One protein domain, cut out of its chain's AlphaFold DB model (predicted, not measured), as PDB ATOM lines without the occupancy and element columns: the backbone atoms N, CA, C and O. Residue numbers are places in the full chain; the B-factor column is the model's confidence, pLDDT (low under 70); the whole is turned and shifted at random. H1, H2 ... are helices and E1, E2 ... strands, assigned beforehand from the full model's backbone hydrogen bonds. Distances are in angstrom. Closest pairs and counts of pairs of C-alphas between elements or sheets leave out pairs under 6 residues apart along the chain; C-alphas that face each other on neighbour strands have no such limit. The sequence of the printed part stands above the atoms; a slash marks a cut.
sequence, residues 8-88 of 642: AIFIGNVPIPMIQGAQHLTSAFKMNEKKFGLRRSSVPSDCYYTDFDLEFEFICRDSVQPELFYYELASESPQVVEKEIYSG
ATOM      1  N   ALA A   8     160.599 125.507  86.227       95.44
ATOM      2  CA  ALA A   8     160.119 124.677  85.129       95.44
ATOM      3  C   ALA A   8     158.929 125.334  84.409       95.44
ATOM      4  O   ALA A   8     158.192 126.130  84.990       95.44
ATOM      5  N   ILE A   9     158.730 124.983  83.138       96.56
ATOM      6  CA  ILE A   9     157.525 125.332  82.377       96.56
ATOM      7  C   ILE A   9     156.949 124.036  81.806       96.56
ATOM      8  O   ILE A   9     157.634 123.323  81.073       96.56
ATOM      9  N   PHE A  10     155.697 123.733  82.138       96.69
ATOM     10  CA  PHE A  10     154.986 122.540  81.689       96.69
ATOM     11  C   PHE A  10     154.111 122.882  80.486       96.69
ATOM     12  O   PHE A  10     153.087 123.548  80.631       96.69
ATOM     13  N   ILE A  11     154.520 122.442  79.294       95.56
ATOM     14  CA  ILE A  11     153.847 122.777  78.033       95.56
ATOM     15  C   ILE A  11     153.092 121.562  77.497       95.56
ATOM     16  O   ILE A  11     153.677 120.516  77.223       95.56
ATOM     17  N   GLY A  12     151.789 121.734  77.302       91.81
ATOM     18  CA  GLY A  12     150.901 120.743  76.717       91.81
ATOM     19  C   GLY A  12     150.374 119.714  77.721       91.81
ATOM     20  O   GLY A  12     150.059 120.043  78.863       91.81
ATOM     21  N   ASN A  13     150.257 118.454  77.288       89.94
ATOM     22  CA  ASN A  13     149.648 117.363  78.063       89.94
ATOM     23  C   ASN A  13     150.628 116.750  79.077       89.94
ATOM     24  O   ASN A  13     150.849 115.540  79.101       89.94
ATOM     25  N   VAL A  14     151.243 117.600  79.900       95.19
ATOM     26  CA  VAL A  14     152.061 117.161  81.034       95.19
ATOM     27  C   VAL A  14     151.136 116.555  82.092       95.19
ATOM     28  O   VAL A  14     150.147 117.219  82.434       95.19
ATOM     29  N   PRO A  15     151.442 115.357  82.634       96.69
ATOM     30  CA  PRO A  15     150.625 114.712  83.656       96.69
ATOM     31  C   PRO A  15     150.245 115.660  84.795       96.69
ATOM     32  O   PRO A  15     151.035 116.523  85.200       96.69
ATOM     33  N   ILE A  16     149.023 115.501  85.289       97.94
ATOM     34  CA  ILE A  16     148.437 116.292  86.365       97.94
ATOM     35  C   ILE A  16     148.381 115.414  87.621       97.94
ATOM     36  O   ILE A  16     147.556 114.495  87.685       97.94
ATOM     37  N   PRO A  17     149.251 115.674  88.610       98.38
ATOM     38  CA  PRO A  17     149.197 115.013  89.902       98.38
ATOM     39  C   PRO A  17     147.944 115.450  90.663       98.38
ATOM     40  O   PRO A  17     147.702 116.639  90.870       98.38
ATOM     41  N   MET A  18     147.146 114.468  91.061       98.56
ATOM     42  CA  MET A  18     145.917 114.596  91.833       98.56
ATOM     43  C   MET A  18     146.199 114.072  93.244       98.56
ATOM     44  O   MET A  18     146.271 112.862  93.452       98.56
ATOM     45  N   ILE A  19     146.397 114.979  94.200       98.38
ATOM     46  CA  ILE A  19     146.935 114.648  95.526       98.38
ATOM     47  C   ILE A  19     145.806 114.405  96.548       98.38
ATOM     48  O   ILE A  19     144.981 115.295  96.771       98.38
ATOM     49  N   GLN A  20     145.788 113.223  97.173       97.12
ATOM     50  CA  GLN A  20     144.990 112.828  98.351       97.12
ATOM     51  C   GLN A  20     145.801 112.981  99.648       97.12
ATOM     52  O   GLN A  20     147.031 113.085  99.612       97.12
ATOM     53  N   GLY A  21     145.126 113.062 100.801       94.50
ATOM     54  CA  GLY A  21     145.762 113.106 102.127       94.50
ATOM     55  C   GLY A  21     146.552 114.383 102.449       94.50
ATOM     56  O   GLY A  21     146.930 114.625 103.596       94.50
ATOM     57  N   ALA A  22     146.753 115.257 101.463       95.94
ATOM     58  CA  ALA A  22     147.471 116.524 101.583       95.94
ATOM     59  C   ALA A  22     146.545 117.734 101.740       95.94
ATOM     60  O   ALA A  22     146.993 118.875 101.669       95.94
ATOM     61  N   GLN A  23     145.239 117.533 101.939       95.00
ATOM     62  CA  GLN A  23     144.293 118.651 101.945       95.00
ATOM     63  C   GLN A  23     144.604 119.695 103.023       95.00
ATOM     64  O   GLN A  23     144.271 120.860 102.839       95.00
ATOM     65  N   HIS A  24     145.277 119.338 104.120       94.00
ATOM     66  CA  HIS A  24     145.752 120.279 105.141       94.00
ATOM     67  C   HIS A  24     146.807 121.283 104.627       94.00
ATOM     68  O   HIS A  24     146.954 122.347 105.219       94.00
ATOM     69  N   LEU A  25     147.475 120.995 103.504       96.44
ATOM     70  CA  LEU A  25     148.381 121.918 102.810       96.44
ATOM     71  C   LEU A  25     147.633 122.966 101.970       96.44
ATOM     72  O   LEU A  25     148.251 123.901 101.463       96.44
ATOM     73  N   THR A  26     146.308 122.842 101.844       96.62
ATOM     74  CA  THR A  26     145.459 123.857 101.207       96.62
ATOM     75  C   THR A  26     144.909 124.861 102.205       96.62
ATOM     76  O   THR A  26     144.635 124.538 103.367       96.62
ATOM     77  N   SER A  27     144.629 126.060 101.713       94.69
ATOM     78  CA  SER A  27     144.067 127.162 102.489       94.69
ATOM     79  C   SER A  27     142.663 126.863 103.048       94.69
ATOM     80  O   SER A  27     142.367 127.239 104.184       94.69
ATOM     81  N   ALA A  28     141.787 126.171 102.301       92.94
ATOM     82  CA  ALA A  28     140.413 125.874 102.748       92.94
ATOM     83  C   ALA A  28     139.801 124.550 102.265       92.94
ATOM     84  O   ALA A  28     138.757 124.150 102.787       92.94
ATOM     85  N   PHE A  29     140.390 123.859 101.290       94.50
ATOM     86  CA  PHE A  29     139.798 122.639 100.743       94.50
ATOM     87  C   PHE A  29     139.916 121.485 101.753       94.50
ATOM     88  O   PHE A  29     141.020 121.157 102.180       94.50
ATOM     89  N   LYS A  30     138.774 120.948 102.217       92.00
ATOM     90  CA  LYS A  30     138.660 119.926 103.287       92.00
ATOM     91  C   LYS A  30     137.516 118.938 103.006       92.00
ATOM     92  O   LYS A  30     136.580 118.800 103.800       92.00
ATOM     93  N   MET A  31     137.529 118.323 101.832       91.69
ATOM     94  CA  MET A  31     136.514 117.397 101.348       91.69
ATOM     95  C   MET A  31     136.700 115.974 101.902       91.69
ATOM     96  O   MET A  31     137.818 115.505 102.078       91.69
ATOM     97  N   ASN A  32     135.596 115.263 102.160       89.81
ATOM     98  CA  ASN A  32     135.632 113.886 102.667       89.81
ATOM     99  C   ASN A  32     136.074 112.899 101.566       89.81
ATOM    100  O   ASN A  32     135.282 112.556 100.688       89.81
ATOM    101  N   GLU A  33     137.319 112.432 101.647       90.38
ATOM    102  CA  GLU A  33     137.964 111.542 100.668       90.38
ATOM    103  C   GLU A  33     137.341 110.141 100.593       90.38
ATOM    104  O   GLU A  33     137.339 109.533  99.529       90.38
ATOM    105  N   LYS A  34     136.713 109.654 101.671       85.88
ATOM    106  CA  LYS A  34     135.996 108.366 101.668       85.88
ATOM    107  C   LYS A  34     134.625 108.457 101.002       85.88
ATOM    108  O   LYS A  34     134.179 107.530 100.334       85.88
ATOM    109  N   LYS A  35     133.925 109.580 101.200       88.38
ATOM    110  CA  LYS A  35     132.559 109.784 100.688       88.38
ATOM    111  C   LYS A  35     132.528 110.147  99.206       88.38
ATOM    112  O   LYS A  35     131.542 109.871  98.524       88.38
ATOM    113  N   PHE A  36     133.552 110.836  98.723       92.69
ATOM    114  CA  PHE A  36     133.598 111.351  97.362       92.69
ATOM    115  C   PHE A  36     134.766 110.728  96.604       92.69
ATOM    116  O   PHE A  36     135.863 110.643  97.133       92.69
ATOM    117  N   GLY A  37     134.536 110.334  95.350       93.00
ATOM    118  CA  GLY A  37     135.573 109.698  94.536       93.00
ATOM    119  C   GLY A  37     136.791 110.594  94.283       93.00
ATOM    120  O   GLY A  37     136.669 111.825  94.272       93.00
ATOM    121  N   LEU A  38     137.925 109.946  93.991       95.75
ATOM    122  CA  LEU A  38     139.260 110.541  93.838       95.75
ATOM    123  C   LEU A  38     139.267 111.842  93.029       95.75
ATOM    124  O   LEU A  38     139.861 112.832  93.447       95.75
ATOM    125  N   ARG A  39     138.546 111.890  91.903       93.94
ATOM    126  CA  ARG A  39     138.485 113.084  91.047       93.94
ATOM    127  C   ARG A  39     137.991 114.334  91.774       93.94
ATOM    128  O   ARG A  39     138.461 115.429  91.501       93.94
ATOM    129  N   ARG A  40     136.999 114.191  92.656       93.94
ATOM    130  CA  ARG A  40     136.417 115.336  93.365       93.94
ATOM    131  C   ARG A  40     137.200 115.687  94.621       93.94
ATOM    132  O   ARG A  40     137.108 116.827  95.055       93.94
ATOM    133  N   SER A  41     137.846 114.705  95.243       96.19
ATOM    134  CA  SER A  41     138.484 114.845  96.551       96.19
ATOM    135  C   SER A  41     139.981 115.103  96.493       96.19
ATOM    136  O   SER A  41     140.551 115.460  97.514       96.19
ATOM    137  N   SER A  42     140.609 114.965  95.327       97.75
ATOM    138  CA  SER A  42     142.033 115.256  95.157       97.75
ATOM    139  C   SER A  42     142.277 116.728  94.867       97.75
ATOM    140  O   SER A  42     141.432 117.401  94.273       97.75
ATOM    141  N   VAL A  43     143.476 117.198  95.198       98.44
ATOM    142  CA  VAL A  43     143.958 118.525  94.816       98.44
ATOM    143  C   VAL A  43     144.867 118.404  93.587       98.44
ATOM    144  O   VAL A  43     145.932 117.795  93.700       98.44
ATOM    145  N   PRO A  44     144.496 118.964  92.421       98.12
ATOM    146  CA  PRO A  44     145.401 119.060  91.279       98.12
ATOM    147  C   PRO A  44     146.561 119.992  91.633       98.12
ATOM    148  O   PRO A  44     146.317 121.155  91.983       98.12
ATOM    149  N   SER A  45     147.803 119.504  91.572       97.88
ATOM    150  CA  SER A  45     148.945 120.290  92.040       97.88
ATOM    151  C   SER A  45     150.273 120.006  91.344       97.88
ATOM    152  O   SER A  45     150.710 118.863  91.241       97.88
ATOM    153  N   ASP A  46     150.967 121.084  90.972       97.19
ATOM    154  CA  ASP A  46     152.355 121.045  90.514       97.19
ATOM    155  C   ASP A  46     153.379 121.018  91.673       97.19
ATOM    156  O   ASP A  46     154.582 120.939  91.415       97.19
ATOM    157  N   CYS A  47     152.949 121.030  92.947       96.81
ATOM    158  CA  CYS A  47     153.858 120.831  94.089       96.81
ATOM    159  C   CYS A  47     154.585 119.487  94.020       96.81
ATOM    160  O   CYS A  47     155.762 119.433  94.344       96.81
ATOM    161  N   TYR A  48     153.948 118.461  93.451       97.38
ATOM    162  CA  TYR A  48     154.589 117.183  93.124       97.38
ATOM    163  C   TYR A  48     155.885 117.333  92.300       97.38
ATOM    164  O   TYR A  48     156.794 116.524  92.422       97.38
ATOM    165  N   TYR A  49     155.980 118.359  91.444       96.56
ATOM    166  CA  TYR A  49     157.165 118.605  90.616       96.56
ATOM    167  C   TYR A  49     158.102 119.683  91.168       96.56
ATOM    168  O   TYR A  49     159.187 119.867  90.618       96.56
ATOM    169  N   THR A  50     157.657 120.474  92.145       96.19
ATOM    170  CA  THR A  50     158.353 121.705  92.561       96.19
ATOM    171  C   THR A  50     158.886 121.665  93.980       96.19
ATOM    172  O   THR A  50     159.769 122.466  94.287       96.19
ATOM    173  N   ASP A  51     158.367 120.753  94.797       96.56
ATOM    174  CA  ASP A  51     158.820 120.441  96.143       96.56
ATOM    175  C   ASP A  51     159.380 119.014  96.137       96.56
ATOM    176  O   ASP A  51     158.649 118.045  95.925       96.56
ATOM    177  N   PHE A  52     160.699 118.907  96.248       95.31
ATOM    178  CA  PHE A  52     161.443 117.657  96.133       95.31
ATOM    179  C   PHE A  52     161.500 116.880  97.442       95.31
ATOM    180  O   PHE A  52     161.892 115.711  97.418       95.31
ATOM    181  N   ASP A  53     161.126 117.519  98.549       96.06
ATOM    182  CA  ASP A  53     161.094 116.904  99.866       96.06
ATOM    183  C   ASP A  53     159.743 116.209 100.124       96.06
ATOM    184  O   ASP A  53     159.678 115.295 100.946       96.06
ATOM    185  N   LEU A  54     158.666 116.589  99.420       96.88
ATOM    186  CA  LEU A  54     157.381 115.884  99.499       96.88
ATOM    187  C   LEU A  54     157.449 114.477  98.885       96.88
ATOM    188  O   LEU A  54     157.788 114.289  97.715       96.88
ATOM    189  N   GLU A  55     157.010 113.485  99.659       97.50
ATOM    190  CA  GLU A  55     156.974 112.079  99.261       97.50
ATOM    191  C   GLU A  55     155.539 111.602  99.005       97.50
ATOM    192  O   GLU A  55     154.605 111.898  99.758       97.50
ATOM    193  N   PHE A  56     155.360 110.817  97.941       97.62
ATOM    194  CA  PHE A  56     154.046 110.395  97.464       97.62
ATOM    195  C   PHE A  56     153.995 108.905  97.131       97.62
ATOM    196  O   PHE A  56     154.909 108.356  96.515       97.62
ATOM    197  N   GLU A  57     152.867 108.276  97.448       97.62
ATOM    198  CA  GLU A  57     152.536 106.909  97.055       97.62
ATOM    199  C   GLU A  57     151.583 106.938  95.854       97.62
ATOM    200  O   GLU A  57     150.566 107.632  95.858       97.62
ATOM    201  N   PHE A  58     151.903 106.203  94.788       98.19
ATOM    202  CA  PHE A  58     151.045 106.141  93.603       98.19
ATOM    203  C   PHE A  58     149.786 105.311  93.877       98.19
ATOM    204  O   PHE A  58     149.882 104.157  94.288       98.19
ATOM    205  N   ILE A  59     148.612 105.876  93.580       97.88
ATOM    206  CA  ILE A  59     147.321 105.193  93.722       97.88
ATOM    207  C   ILE A  59     146.939 104.543  92.392       97.88
ATOM    208  O   ILE A  59     146.864 103.320  92.275       97.88
ATOM    209  N   CYS A  60     146.659 105.361  91.375       97.94
ATOM    210  CA  CYS A  60     146.268 104.899  90.048       97.94
ATOM    211  C   CYS A  60     146.330 106.027  89.010       97.94
ATOM    212  O   CYS A  60     146.424 107.212  89.332       97.94
ATOM    213  N   ARG A  61     146.238 105.652  87.733       98.00
ATOM    214  CA  ARG A  61     145.994 106.577  86.621       98.00
ATOM    215  C   ARG A  61     144.497 106.606  86.331       98.00
ATOM    216  O   ARG A  61     143.869 105.547  86.322       98.00
ATOM    217  N   ASP A  62     143.930 107.785  86.091       97.56
ATOM    218  CA  ASP A  62     142.503 107.903  85.792       97.56
ATOM    219  C   ASP A  62     142.150 107.170  84.488       97.56
ATOM    220  O   ASP A  62     142.858 107.259  83.482       97.56
ATOM    221  N   SER A  63     141.051 106.416  84.516       95.06
ATOM    222  CA  SER A  63     140.618 105.589  83.388       95.06
ATOM    223  C   SER A  63     139.891 106.374  82.294       95.06
ATOM    224  O   SER A  63     139.729 105.857  81.193       95.06
ATOM    225  N   VAL A  64     139.407 107.585  82.596       93.56
ATOM    226  CA  VAL A  64     138.629 108.437  81.680       93.56
ATOM    227  C   VAL A  64     139.471 109.599  81.157       93.56
ATOM    228  O   VAL A  64     139.370 109.934  79.980       93.56
ATOM    229  N   GLN A  65     140.296 110.201  82.012       93.38
ATOM    230  CA  GLN A  65     141.216 111.292  81.681       93.38
ATOM    231  C   GLN A  65     142.664 110.851  81.937       93.38
ATOM    232  O   GLN A  65     143.197 111.102  83.017       93.38
ATOM    233  N   PRO A  66     143.330 110.180  80.974       93.25
ATOM    234  CA  PRO A  66     144.646 109.571  81.177       93.25
ATOM    235  C   PRO A  66     145.770 110.553  81.551       93.25
ATOM    236  O   PRO A  66     146.887 110.124  81.835       93.25
ATOM    237  N   GLU A  67     145.539 111.857  81.496       93.88
ATOM    238  CA  GLU A  67     146.429 112.897  82.000       93.88
ATOM    239  C   GLU A  67     146.421 113.025  83.531       93.88
ATOM    240  O   GLU A  67     147.361 113.596  84.079       93.88
ATOM    241  N   LEU A  68     145.403 112.504  84.222       97.88
ATOM    242  CA  LEU A  68     145.276 112.569  85.677       97.88
ATOM    243  C   LEU A  68     145.932 111.353  86.345       97.88
ATOM    244  O   LEU A  68     145.647 110.200  86.005       97.88
ATOM    245  N   PHE A  69     146.789 111.617  87.328       98.56
ATOM    246  CA  PHE A  69     147.499 110.597  88.102       98.56
ATOM    247  C   PHE A  69     147.261 110.843  89.585       98.56
ATOM    248  O   PHE A  69     147.579 111.917  90.086       98.56
ATOM    249  N   TYR A  70     146.697 109.860  90.278       98.69
ATOM    250  CA  TYR A  70     146.336 109.968  91.685       98.69
ATOM    251  C   TYR A  70     147.478 109.504  92.581       98.69
ATOM    252  O   TYR A  70     148.043 108.428  92.371       98.69
ATOM    253  N   TYR A  71     147.770 110.313  93.593       98.56
ATOM    254  CA  TYR A  71     148.819 110.072  94.574       98.56
ATOM    255  C   TYR A  71     148.301 110.333  95.985       98.56
ATOM    256  O   TYR A  71     147.522 111.260  96.196       98.56
ATOM    257  N   GLU A  72     148.767 109.548  96.945       97.62
ATOM    258  CA  GLU A  72     148.575 109.763  98.379       97.62
ATOM    259  C   GLU A  72     149.838 110.419  98.948       97.62
ATOM    260  O   GLU A  72     150.949 109.998  98.627       97.62
ATOM    261  N   LEU A  73     149.696 111.447  99.788       97.56
ATOM    262  CA  LEU A  73     150.839 111.993 100.522       97.56
ATOM    263  C   LEU A  73     151.342 110.944 101.521       97.56
ATOM    264  O   LEU A  73     150.579 110.510 102.393       97.56
ATOM    265  N   ALA A  74     152.613 110.556 101.422       96.19
ATOM    266  CA  ALA A  74     153.194 109.545 102.298       96.19
ATOM    267  C   ALA A  74     153.147 110.004 103.764       96.19
ATOM    268  O   ALA A  74     153.225 111.198 104.068       96.19
ATOM    269  N   SER A  75     153.024 109.067 104.709       93.12
ATOM    270  CA  SER A  75     152.921 109.430 106.131       93.12
ATOM    271  C   SER A  75     154.189 110.035 106.727       93.12
ATOM    272  O   SER A  75     154.106 110.806 107.681       93.12
ATOM    273  N   GLU A  76     155.343 109.691 106.155       92.19
ATOM    274  CA  GLU A  76     156.656 110.212 106.552       92.19
ATOM    275  C   GLU A  76     157.041 111.488 105.790       92.19
ATOM    276  O   GLU A  76     157.995 112.161 106.174       92.19
ATOM    277  N   SER A  77     156.277 111.855 104.751       96.00
ATOM    278  CA  SER A  77     156.503 113.090 104.002       96.00
ATOM    279  C   SER A  77     156.461 114.302 104.940       96.00
ATOM    280  O   SER A  77     155.645 114.330 105.876       96.00
ATOM    281  N   PRO A  78     157.244 115.358 104.663       95.44
ATOM    282  CA  PRO A  78     157.006 116.682 105.216       95.44
ATOM    283  C   PRO A  78     155.521 117.063 105.144       95.44
ATOM    284  O   PRO A  78     154.841 116.810 104.149       95.44
ATOM    285  N   GLN A  79     155.009 117.657 106.224       95.38
ATOM    286  CA  GLN A  79     153.610 118.098 106.353       95.38
ATOM    287  C   GLN A  79     153.477 119.620 106.156       95.38
ATOM    288  O   GLN A  79     152.566 120.261 106.686       95.38
ATOM    289  N   VAL A  80     154.423 120.199 105.416       95.62
ATOM    290  CA  VAL A  80     154.499 121.597 104.973       95.62
ATOM    291  C   VAL A  80     155.127 121.617 103.579       95.62
ATOM    292  O   VAL A  80     155.834 120.680 103.220       95.62
ATOM    293  N   VAL A  81     154.866 122.670 102.813       96.38
ATOM    294  CA  VAL A  81     155.402 122.865 101.461       96.38
ATOM    295  C   VAL A  81     156.565 123.850 101.499       96.38
ATOM    296  O   VAL A  81     156.407 124.980 101.968       96.38
ATOM    297  N   GLU A  82     157.699 123.458 100.925       93.69
ATOM    298  CA  GLU A  82     158.912 124.259 100.762       93.69
ATOM    299  C   GLU A  82     159.528 124.064  99.365       93.69
ATOM    300  O   GLU A  82     160.592 123.490  99.190       93.69
ATOM    301  N   LYS A  83     158.885 124.629  98.340       93.50
ATOM    302  CA  LYS A  83     159.308 124.510  96.930       93.50
ATOM    303  C   LYS A  83     160.803 124.828  96.723       93.50
ATOM    304  O   LYS A  83     161.268 125.910  97.098       93.50
ATOM    305  N   GLU A  84     161.551 123.997  95.992       91.94
ATOM    306  CA  GLU A  84     162.926 124.275  95.538       91.94
ATOM    307  C   GLU A  84     162.964 125.080  94.248       91.94
ATOM    308  O   GLU A  84     163.881 125.889  94.044       91.94
ATOM    309  N   ILE A  85     161.967 124.888  93.393       93.50
ATOM    310  CA  ILE A  85     161.837 125.552  92.098       93.50
ATOM    311  C   ILE A  85     160.417 126.097  91.934       93.50
ATOM    312  O   ILE A  85     159.492 125.662  92.608       93.50
ATOM    313  N   TYR A  86     160.220 127.073  91.053       94.50
ATOM    314  CA  TYR A  86     158.867 127.472  90.649       94.50
ATOM    315  C   TYR A  86     158.435 126.728  89.381       94.50
ATOM    316  O   TYR A  86     159.276 126.310  88.589       94.50
ATOM    317  N   SER A  87     157.134 126.619  89.127       97.12
ATOM    318  CA  SER A  87     156.603 126.123  87.853       97.12
ATOM    319  C   SER A  87     155.614 127.105  87.236       97.12
ATOM    320  O   SER A  87     155.104 127.995  87.916       97.12
ATOM    321  N   GLY A  88     155.349 126.933  85.943       98.00
ATOM    322  CA  GLY A  88     154.178 127.487  85.277       98.00
ATOM    323  C   GLY A  88     153.638 126.507  84.242       98.00
ATOM    324  O   GLY A  88     154.409 125.763  83.628       98.00
TER     325      GLY A  88
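What this domain is: This is residues 8 to 88 of the 642 residues of the protein "HEAT repeat domain-containing protein" of Candidatus Marinimicrobia bacterium (UniProt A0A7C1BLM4). With little regular structure, the domain is a small, strongly twisted sheet of E2, E4 and E3 with long loops, residues 21 to 37 and 74 to 85, away from its middle; the short helix H1 is over E2, and a parallel pair, E1 and E5, makes one end of the longest axis. The 81 printed residues have two named helices and five named strands, in order E1 E2 H1 H2 E3 E4 E5; the larger sheet, ordered E2 E4 E3, is mixed. The class is mixed, with 32 residues in named elements; the whole is compact, radius of gyration of the C-alphas 12.5 A, spanning 34 by 29 by 22 A.

How they stand to each other: E4, residues 68 to 73, is parallel to E2, residues 16 to 20, with N 18 and O 69 2.8 A apart. E4 forms an antiparallel hairpin with E3, residues 56 to 61; N 57 and O 72 are 2.8 A apart. H1, residues 38 to 41, is on the sheet at a height of 8.1 A, only just over E2, with 3 C-alphas there; their closest C-alphas, Gln 20 and Ser 41, are 7.0 A apart. H2, residues 47 to 50, only grazes the sheet. E1, residues 8 to 11, is parallel to E5, residues 86 to 88; N 8 and O 86 are 2.8 A apart. Both helices are too short for an O i to N i+4 pair; each has its one O i to N i+3 pair within range.

Where its parts are: E4 is 15.9 A long, E3 14.0 A and E2 12.9 A. E1 begins at C-alpha 8 (160.119, 124.677, 85.129); E5 ends at C-alpha 88 (154.178, 127.487, 85.277).

The domain as a whole: The farthest C-alphas, Ala 8 and Lys 35, are 35.0 A apart. The links E2 to H1 and E4 to E5 are long. The printed part has no cut, and no printed residue is under 70 in pLDDT.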